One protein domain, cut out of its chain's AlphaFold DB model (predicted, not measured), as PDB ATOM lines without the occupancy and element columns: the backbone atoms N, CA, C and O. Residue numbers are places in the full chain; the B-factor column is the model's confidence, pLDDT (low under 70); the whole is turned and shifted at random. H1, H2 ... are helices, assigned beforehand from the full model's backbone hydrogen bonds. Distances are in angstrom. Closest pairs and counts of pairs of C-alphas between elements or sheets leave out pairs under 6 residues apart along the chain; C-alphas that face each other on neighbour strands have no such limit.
ATOM      1  N   LEU A   6      10.306 -41.634 -11.905       92.44
ATOM      2  CA  LEU A   6      10.943 -42.196 -13.084       92.44
ATOM      3  C   LEU A   6      11.738 -43.436 -12.677       92.44
ATOM      4  O   LEU A   6      12.526 -43.403 -11.728       92.44
ATOM      5  N   LEU A   7      11.552 -44.525 -13.415       92.06
ATOM      6  CA  LEU A   7      12.206 -45.805 -13.165       92.06
ATOM      7  C   LEU A   7      12.920 -46.301 -14.422       92.06
ATOM      8  O   LEU A   7      12.592 -45.917 -15.546       92.06
ATOM      9  N   LEU A   8      13.874 -47.207 -14.224       93.19
ATOM     10  CA  LEU A   8      14.408 -48.007 -15.322       93.19
ATOM     11  C   LEU A   8      13.386 -49.045 -15.798       93.19
ATOM     12  O   LEU A   8      12.436 -49.383 -15.081       93.19
ATOM     13  N   GLU A   9      13.615 -49.568 -16.998       91.06
ATOM     14  CA  GLU A   9      12.880 -50.703 -17.560       91.06
ATOM     15  C   GLU A   9      12.959 -51.953 -16.669       91.06
ATOM     16  O   GLU A   9      13.883 -52.126 -15.863       91.06
ATOM     17  N   GLU A  10      11.979 -52.842 -16.828       85.25
ATOM     18  CA  GLU A  10      11.948 -54.140 -16.150       85.25
ATOM     19  C   GLU A  10      13.216 -54.965 -16.424       85.25
ATOM     20  O   GLU A  10      13.848 -54.858 -17.472       85.25
ATOM     21  N   GLY A  11      13.623 -55.772 -15.441       84.88
ATOM     22  CA  GLY A  11      14.878 -56.534 -15.482       84.88
ATOM     23  C   GLY A  11      16.100 -55.773 -14.953       84.88
ATOM     24  O   GLY A  11      17.126 -56.391 -14.659       84.88
ATOM     25  N   ASN A  12      16.000 -54.457 -14.742       87.88
ATOM     26  CA  ASN A  12      17.024 -53.693 -14.031       87.88
ATOM     27  C   ASN A  12      16.813 -53.785 -12.517       87.88
ATOM     28  O   ASN A  12      15.874 -53.196 -11.995       87.88
ATOM     29  N   CYS A  13      17.745 -54.399 -11.783       87.62
ATOM     30  CA  CYS A  13      17.664 -54.490 -10.313       87.62
ATOM     31  C   CYS A  13      17.456 -53.137  -9.600       87.62
ATOM     32  O   CYS A  13      16.841 -53.080  -8.542       87.62
ATOM     33  N   LEU A  14      17.933 -52.028 -10.184       88.12
ATOM     34  CA  LEU A  14      17.747 -50.690  -9.614       88.12
ATOM     35  C   LEU A  14      16.276 -50.233  -9.639       88.12
ATOM     36  O   LEU A  14      15.877 -49.479  -8.758       88.12
ATOM     37  N   ARG A  15      15.464 -50.715 -10.592       89.56
ATOM     38  CA  ARG A  15      14.008 -50.497 -10.600       89.56
ATOM     39  C   ARG A  15      13.385 -51.085  -9.339       89.56
ATOM     40  O   ARG A  15      12.668 -50.389  -8.628       89.56
ATOM     41  N   ASP A  16      13.702 -52.342  -9.049       87.50
ATOM     42  CA  ASP A  16      13.151 -53.050  -7.893       87.50
ATOM     43  C   ASP A  16      13.632 -52.423  -6.581       87.50
ATOM     44  O   ASP A  16      12.845 -52.240  -5.653       87.50
ATOM     45  N   HIS A  17      14.900 -51.996  -6.528       86.69
ATOM     46  CA  HIS A  17      15.426 -51.233  -5.394       86.69
ATOM     47  C   HIS A  17      14.675 -49.912  -5.193       86.69
ATOM     48  O   HIS A  17      14.336 -49.580  -4.061       86.69
ATOM     49  N   ALA A  18      14.374 -49.178  -6.268       88.06
ATOM     50  CA  ALA A  18      13.616 -47.931  -6.196       88.06
ATOM     51  C   ALA A  18      12.190 -48.146  -5.683       88.06
ATOM     52  O   ALA A  18      11.747 -47.432  -4.785       88.06
ATOM     53  N   LEU A  19      11.492 -49.161  -6.192       87.00
ATOM     54  CA  LEU A  19      10.148 -49.512  -5.731       87.00
ATOM     55  C   LEU A  19      10.139 -49.902  -4.245       87.00
ATOM     56  O   LEU A  19       9.269 -49.448  -3.494       87.00
ATOM     57  N   ALA A  20      11.127 -50.691  -3.813       84.94
ATOM     58  CA  ALA A  20      11.269 -51.121  -2.427       84.94
ATOM     59  C   ALA A  20      11.604 -49.952  -1.483       84.94
ATOM     60  O   ALA A  20      10.909 -49.754  -0.483       84.94
ATOM     61  N   ALA A  21      12.623 -49.154  -1.813       83.56
ATOM     62  CA  ALA A  21      13.100 -48.045  -0.986       83.56
ATOM     63  C   ALA A  21      12.059 -46.924  -0.862       83.56
ATOM     64  O   ALA A  21      11.794 -46.434   0.235       83.56
ATOM     65  N   CYS A  22      11.399 -46.564  -1.966       79.81
ATOM     66  CA  CYS A  22      10.375 -45.518  -1.978       79.81
ATOM     67  C   CYS A  22       9.000 -46.011  -1.485       79.81
ATOM     68  O   CYS A  22       8.039 -45.243  -1.483       79.81
ATOM     69  N   ARG A  23       8.884 -47.287  -1.071       76.50
ATOM     70  CA  ARG A  23       7.642 -47.931  -0.598       76.50
ATOM     71  C   ARG A  23       6.464 -47.712  -1.556       76.50
ATOM     72  O   ARG A  23       5.323 -47.522  -1.125       76.50
ATOM     73  N   VAL A  24       6.739 -47.738  -2.858       71.00
ATOM     74  CA  VAL A  24       5.750 -47.479  -3.911       71.00
ATOM     75  C   VAL A  24       4.843 -48.700  -4.022       71.00
ATOM     76  O   VAL A  24       5.191 -49.698  -4.646       71.00
ATOM     77  N   ARG A  25       3.688 -48.646  -3.349       62.75
ATOM     78  CA  ARG A  25       2.692 -49.737  -3.346       62.75
ATOM     79  C   ARG A  25       1.715 -49.661  -4.519       62.75
ATOM     80  O   ARG A  25       1.230 -50.694  -4.960       62.75
ATOM     81  N   ASN A  26       1.463 -48.455  -5.023       63.38
ATOM     82  CA  ASN A  26       0.655 -48.204  -6.215       63.38
ATOM     83  C   ASN A  26       1.569 -47.641  -7.301       63.38
ATOM     84  O   ASN A  26       2.402 -46.796  -6.990       63.38
ATOM     85  N   LEU A  27       1.402 -48.087  -8.548       67.94
ATOM     86  CA  LEU A  27       2.189 -47.620  -9.698       67.94
ATOM     87  C   LEU A  27       1.632 -46.341 -10.343       67.94
ATOM     88  O   LEU A  27       2.232 -45.843 -11.281       67.94
ATOM     89  N   GLU A  28       0.536 -45.768  -9.838       65.38
ATOM     90  CA  GLU A  28       0.036 -44.467 -10.317       65.38
ATOM     91  C   GLU A  28       1.052 -43.309 -10.285       65.38
ATOM     92  O   GLU A  28       1.062 -42.522 -11.230       65.38
ATOM     93  N   PRO A  29       1.934 -43.174  -9.274       64.62
ATOM     94  CA  PRO A  29       2.990 -42.180  -9.319       64.62
ATOM     95  C   PRO A  29       4.153 -42.612 -10.221       64.62
ATOM     96  O   PRO A  29       5.077 -41.834 -10.392       64.62
ATOM     97  N   VAL A  30       4.175 -43.815 -10.803       74.31
ATOM     98  CA  VAL A  30       5.259 -44.246 -11.699       74.31
ATOM     99  C   VAL A  30       4.982 -43.756 -13.113       74.31
ATOM    100  O   VAL A  30       3.908 -43.980 -13.670       74.31
ATOM    101  N   ASN A  31       5.967 -43.095 -13.714       75.00
ATOM    102  CA  ASN A  31       5.859 -42.653 -15.097       75.00
ATOM    103  C   ASN A  31       5.756 -43.873 -16.041       75.00
ATOM    104  O   ASN A  31       6.560 -44.801 -15.903       75.00
ATOM    105  N   PRO A  32       4.820 -43.894 -17.012       71.69
ATOM    106  CA  PRO A  32       4.744 -44.977 -17.994       71.69
ATOM    107  C   PRO A  32       5.993 -45.063 -18.884       71.69
ATOM    108  O   PRO A  32       6.289 -46.132 -19.419       71.69
ATOM    109  N   PHE A  33       6.737 -43.964 -19.037       76.25
ATOM    110  CA  PHE A  33       8.013 -43.951 -19.735       76.25
ATOM    111  C   PHE A  33       9.124 -44.435 -18.800       76.25
ATOM    112  O   PHE A  33       9.501 -43.762 -17.839       76.25
ATOM    113  N   ALA A  34       9.654 -45.620 -19.101       82.19
ATOM    114  CA  ALA A  34      10.816 -46.179 -18.432       82.19
ATOM    115  C   ALA A  34      12.088 -45.880 -19.236       82.19
ATOM    116  O   ALA A  34      12.089 -45.947 -20.465       82.19
ATOM    117  N   ALA A  35      13.179 -45.562 -18.543       86.88
ATOM    118  CA  ALA A  35      14.475 -45.394 -19.192       86.88
ATOM    119  C   ALA A  35      15.184 -46.742 -19.375       86.88
ATOM    120  O   ALA A  35      15.253 -47.557 -18.454       86.88
ATOM    121  N   SER A  36      15.805 -46.935 -20.536       88.00
ATOM    122  CA  SER A  36      16.626 -48.116 -20.840       88.00
ATOM    123  C   SER A  36      18.030 -48.060 -20.221       88.00
ATOM    124  O   SER A  36      18.741 -49.062 -20.175       88.00
ATOM    125  N   SER A  37      18.457 -46.893 -19.727       90.81
ATOM    126  CA  SER A  37      19.761 -46.706 -19.088       90.81
ATOM    127  C   SER A  37      19.722 -45.647 -17.988       90.81
ATOM    128  O   SER A  37      18.878 -44.750 -17.999       90.81
ATOM    129  N   LEU A  38      20.684 -45.712 -17.062       91.00
ATOM    130  CA  LEU A  38      20.839 -44.706 -16.008       91.00
ATOM    131  C   LEU A  38      21.085 -43.297 -16.574       91.00
ATOM    132  O   LEU A  38      20.597 -42.327 -16.013       91.00
ATOM    133  N   LEU A  39      21.810 -43.185 -17.692       91.38
ATOM    134  CA  LEU A  39      22.053 -41.899 -18.353       91.38
ATOM    135  C   LEU A  39      20.743 -41.288 -18.850       91.38
ATOM    136  O   LEU A  39      20.419 -40.166 -18.493       91.38
ATOM    137  N   THR A  40      19.950 -42.057 -19.597       92.50
ATOM    138  CA  THR A  40      18.636 -41.607 -20.075       92.50
ATOM    139  C   THR A  40      17.721 -41.221 -18.917       92.50
ATOM    140  O   THR A  40      16.997 -40.237 -19.007       92.50
ATOM    141  N   LEU A  41      17.781 -41.967 -17.810       93.44
ATOM    142  CA  LEU A  41      17.021 -41.656 -16.605       93.44
ATOM    143  C   LEU A  41      17.378 -40.283 -16.028       93.44
ATOM    144  O   LEU A  41      16.480 -39.519 -15.687       93.44
ATOM    145  N   LEU A  42      18.671 -39.958 -15.969       93.19
ATOM    146  CA  LEU A  42      19.148 -38.653 -15.517       93.19
ATOM    147  C   LEU A  42      18.741 -37.527 -16.472       93.19
ATOM    148  O   LEU A  42      18.277 -36.497 -16.002       93.19
ATOM    149  N   GLU A  43      18.829 -37.733 -17.788       92.75
ATOM    150  CA  GLU A  43      18.380 -36.738 -18.775       92.75
ATOM    151  C   GLU A  43      16.881 -36.416 -18.634       92.75
ATOM    152  O   GLU A  43      16.473 -35.263 -18.750       92.75
ATOM    153  N   MET A  44      16.045 -37.415 -18.329       93.25
ATOM    154  CA  MET A  44      14.617 -37.185 -18.070       93.25
ATOM    155  C   MET A  44      14.385 -36.365 -16.793       93.25
ATOM    156  O   MET A  44      13.513 -35.497 -16.780       93.25
ATOM    157  N   VAL A  45      15.157 -36.615 -15.731       93.50
ATOM    158  CA  VAL A  45      15.092 -35.813 -14.495       93.50
ATOM    159  C   VAL A  45      15.557 -34.378 -14.762       93.50
ATOM    160  O   VAL A  45      14.885 -33.438 -14.354       93.50
ATOM    161  N   GLU A  46      16.659 -34.193 -15.494       93.38
ATOM    162  CA  GLU A  46      17.169 -32.869 -15.890       93.38
ATOM    163  C   GLU A  46      16.165 -32.092 -16.759       93.38
ATOM    164  O   GLU A  46      16.102 -30.863 -16.700       93.38
ATOM    165  N   GLY A  47      15.362 -32.811 -17.547       92.81
ATOM    166  CA  GLY A  47      14.248 -32.278 -18.327       92.81
ATOM    167  C   GLY A  47      12.967 -31.998 -17.531       92.81
ATOM    168  O   GLY A  47      11.971 -31.629 -18.147       92.81
ATOM    169  N   ASP A  48      12.974 -32.170 -16.204       90.75
ATOM    170  CA  ASP A  48      11.830 -31.964 -15.299       90.75
ATOM    171  C   ASP A  48      10.646 -32.935 -15.530       90.75
ATOM    172  O   ASP A  48       9.485 -32.618 -15.267       90.75
ATOM    173  N   LEU A  49      10.911 -34.160 -16.015       91.06
ATOM    174  CA  LEU A  49       9.864 -35.184 -16.209       91.06
ATOM    175  C   LEU A  49       9.469 -35.906 -14.905       91.06
ATOM    176  O   LEU A  49       8.478 -36.644 -14.886       91.06
ATOM    177  N   GLY A  50      10.236 -35.737 -13.826       89.81
ATOM    178  CA  GLY A  50       9.983 -36.379 -12.538       89.81
ATOM    179  C   GLY A  50      11.234 -36.542 -11.678       89.81
ATOM    180  O   GLY A  50      12.284 -35.972 -11.957       89.81
ATOM    181  N   VAL A  51      11.117 -37.359 -10.632       91.00
ATOM    182  CA  VAL A  51      12.201 -37.676  -9.686       91.00
ATOM    183  C   VAL A  51      12.593 -39.147  -9.780       91.00
ATOM    184  O   VAL A  51      11.813 -39.971 -10.252       91.00
ATOM    185  N   THR A  52      13.783 -39.518  -9.313       91.81
ATOM    186  CA  THR A  52      14.228 -40.919  -9.338       91.81
ATOM    187  C   THR A  52      15.071 -41.299  -8.121       91.81
ATOM    188  O   THR A  52      15.529 -40.430  -7.381       91.81
ATOM    189  N   LEU A  53      15.282 -42.605  -7.923       90.81
ATOM    190  CA  LEU A  53      16.254 -43.129  -6.966       90.81
ATOM    191  C   LEU A  53      17.602 -43.335  -7.663       90.81
ATOM    192  O   LEU A  53      17.699 -44.039  -8.669       90.81
ATOM    193  N   LEU A  54      18.655 -42.788  -7.063       90.12
ATOM    194  CA  LEU A  54      20.025 -42.926  -7.531       90.12
ATOM    195  C   LEU A  54      20.866 -43.718  -6.515       90.12
ATOM    196  O   LEU A  54      20.738 -43.475  -5.315       90.12
ATOM    197  N   PRO A  55      21.756 -44.634  -6.945       89.06
ATOM    198  CA  PRO A  55      22.734 -45.216  -6.033       89.06
ATOM    199  C   PRO A  55      23.772 -44.169  -5.607       89.06
ATOM    200  O   PRO A  55      24.220 -43.362  -6.421       89.06
ATOM    201  N   GLU A  56      24.229 -44.247  -4.357       88.00
ATOM    202  CA  GLU A  56      25.179 -43.291  -3.765       88.00
ATOM    203  C   GLU A  56      26.459 -43.112  -4.601       88.00
ATOM    204  O   GLU A  56      26.930 -41.996  -4.766       88.00
ATOM    205  N   ILE A  57      26.974 -44.176  -5.229       86.62
ATOM    206  CA  ILE A  57      28.177 -44.117  -6.087       86.62
ATOM    207  C   ILE A  57      28.056 -43.150  -7.280       86.62
ATOM    208  O   ILE A  57      29.069 -42.725  -7.835       86.62
ATOM    209  N   ALA A  58      26.838 -42.820  -7.713       88.44
ATOM    210  CA  ALA A  58      26.630 -41.847  -8.778       88.44
ATOM    211  C   ALA A  58      26.665 -40.398  -8.258       88.44
ATOM    212  O   ALA A  58      26.950 -39.488  -9.043       88.44
ATOM    213  N   VAL A  59      26.473 -40.184  -6.950       87.44
ATOM    214  CA  VAL A  59      26.666 -38.888  -6.287       87.44
ATOM    215  C   VAL A  59      28.157 -38.539  -6.321       87.44
ATOM    216  O   VAL A  59      29.013 -39.326  -5.928       87.44
ATOM    217  N   GLY A  60      28.498 -37.373  -6.874       80.50
ATOM    218  CA  GLY A  60      29.892 -36.944  -7.077       80.50
ATOM    219  C   GLY A  60      30.596 -37.555  -8.299       80.50
ATOM    220  O   GLY A  60      31.719 -37.161  -8.632       80.50
ATOM    221  N   SER A  61      29.940 -38.470  -9.016       86.12
ATOM    222  CA  SER A  61      30.437 -38.967 -10.299       86.12
ATOM    223  C   SER A  61      30.311 -37.908 -11.401       86.12
ATOM    224  O   SER A  61      29.627 -36.898 -11.254       86.12
ATOM    225  N   THR A  62      30.943 -38.149 -12.551       87.31
ATOM    226  CA  THR A  62      30.759 -37.305 -13.744       87.31
ATOM    227  C   THR A  62      29.334 -37.333 -14.292       87.31
ATOM    228  O   THR A  62      29.010 -36.457 -15.079       87.31
ATOM    229  N   LEU A  63      28.493 -38.289 -13.879       87.00
ATOM    230  CA  LEU A  63      27.108 -38.411 -14.351       87.00
ATOM    231  C   LEU A  63      26.228 -37.239 -13.909       87.00
ATOM    232  O   LEU A  63      25.291 -36.891 -14.611       87.00
ATOM    233  N   LEU A  64      26.531 -36.645 -12.753       89.38
ATOM    234  CA  LEU A  64      25.832 -35.461 -12.243       89.38
ATOM    235  C   LEU A  64      26.643 -34.178 -12.453       89.38
ATOM    236  O   LEU A  64      26.227 -33.094 -12.051       89.38
ATOM    237  N   LYS A  65      27.836 -34.268 -13.054       84.75
ATOM    238  CA  LYS A  65      28.601 -33.058 -13.363       84.75
ATOM    239  C   LYS A  65      27.881 -32.328 -14.488       84.75
ATOM    240  O   LYS A  65      27.593 -32.923 -15.516       84.75
TER     241      LYS A  65
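Overview. This is residues 6 to 65 of the 115 residues of the protein "Hydrogen peroxide-inducible genes activator" of Chromatiales bacterium (UniProt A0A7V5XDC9). This is a body with little regular structure, in which two short helices, H1 and H2, are set among long loops. The loop of residues 22 to 37 swings out to Asn 26 at one end of the long axis, and the last stretch, residues 47 to 65, reaches Thr 62 at the other. The printed part has 60 residues, with H1 then H2 and no named strand; the class is all helix, though the named elements hold only 18 residues. It is compact, with a radius of gyration of the C-alphas of 11.2 A, and only just elongated, spanning 33 by 21 by 18 A.

Along the chain. Find C-alpha 13 at (17.664, -54.490, -10.313); from there H1, residues 13 to 21, runs 12.2 A. H2, residues 38 to 46, runs 12.4 A to C-alpha 46 at (17.169, -32.869, -15.890).

Arrangement. H1 and H2 are apart, with no C-alpha of one within 8 A of the other. In both, every O i to N i+4 pair is within hydrogen-bond range.

Size, cuts and confidence. The C-alphas of Asn 26 and Thr 62, the two farthest apart, are 32.9 A apart. The link from H1 to H2, 16 residues, is long. The printed part has no cut; pLDDT is under 70 at residues 25 to 29.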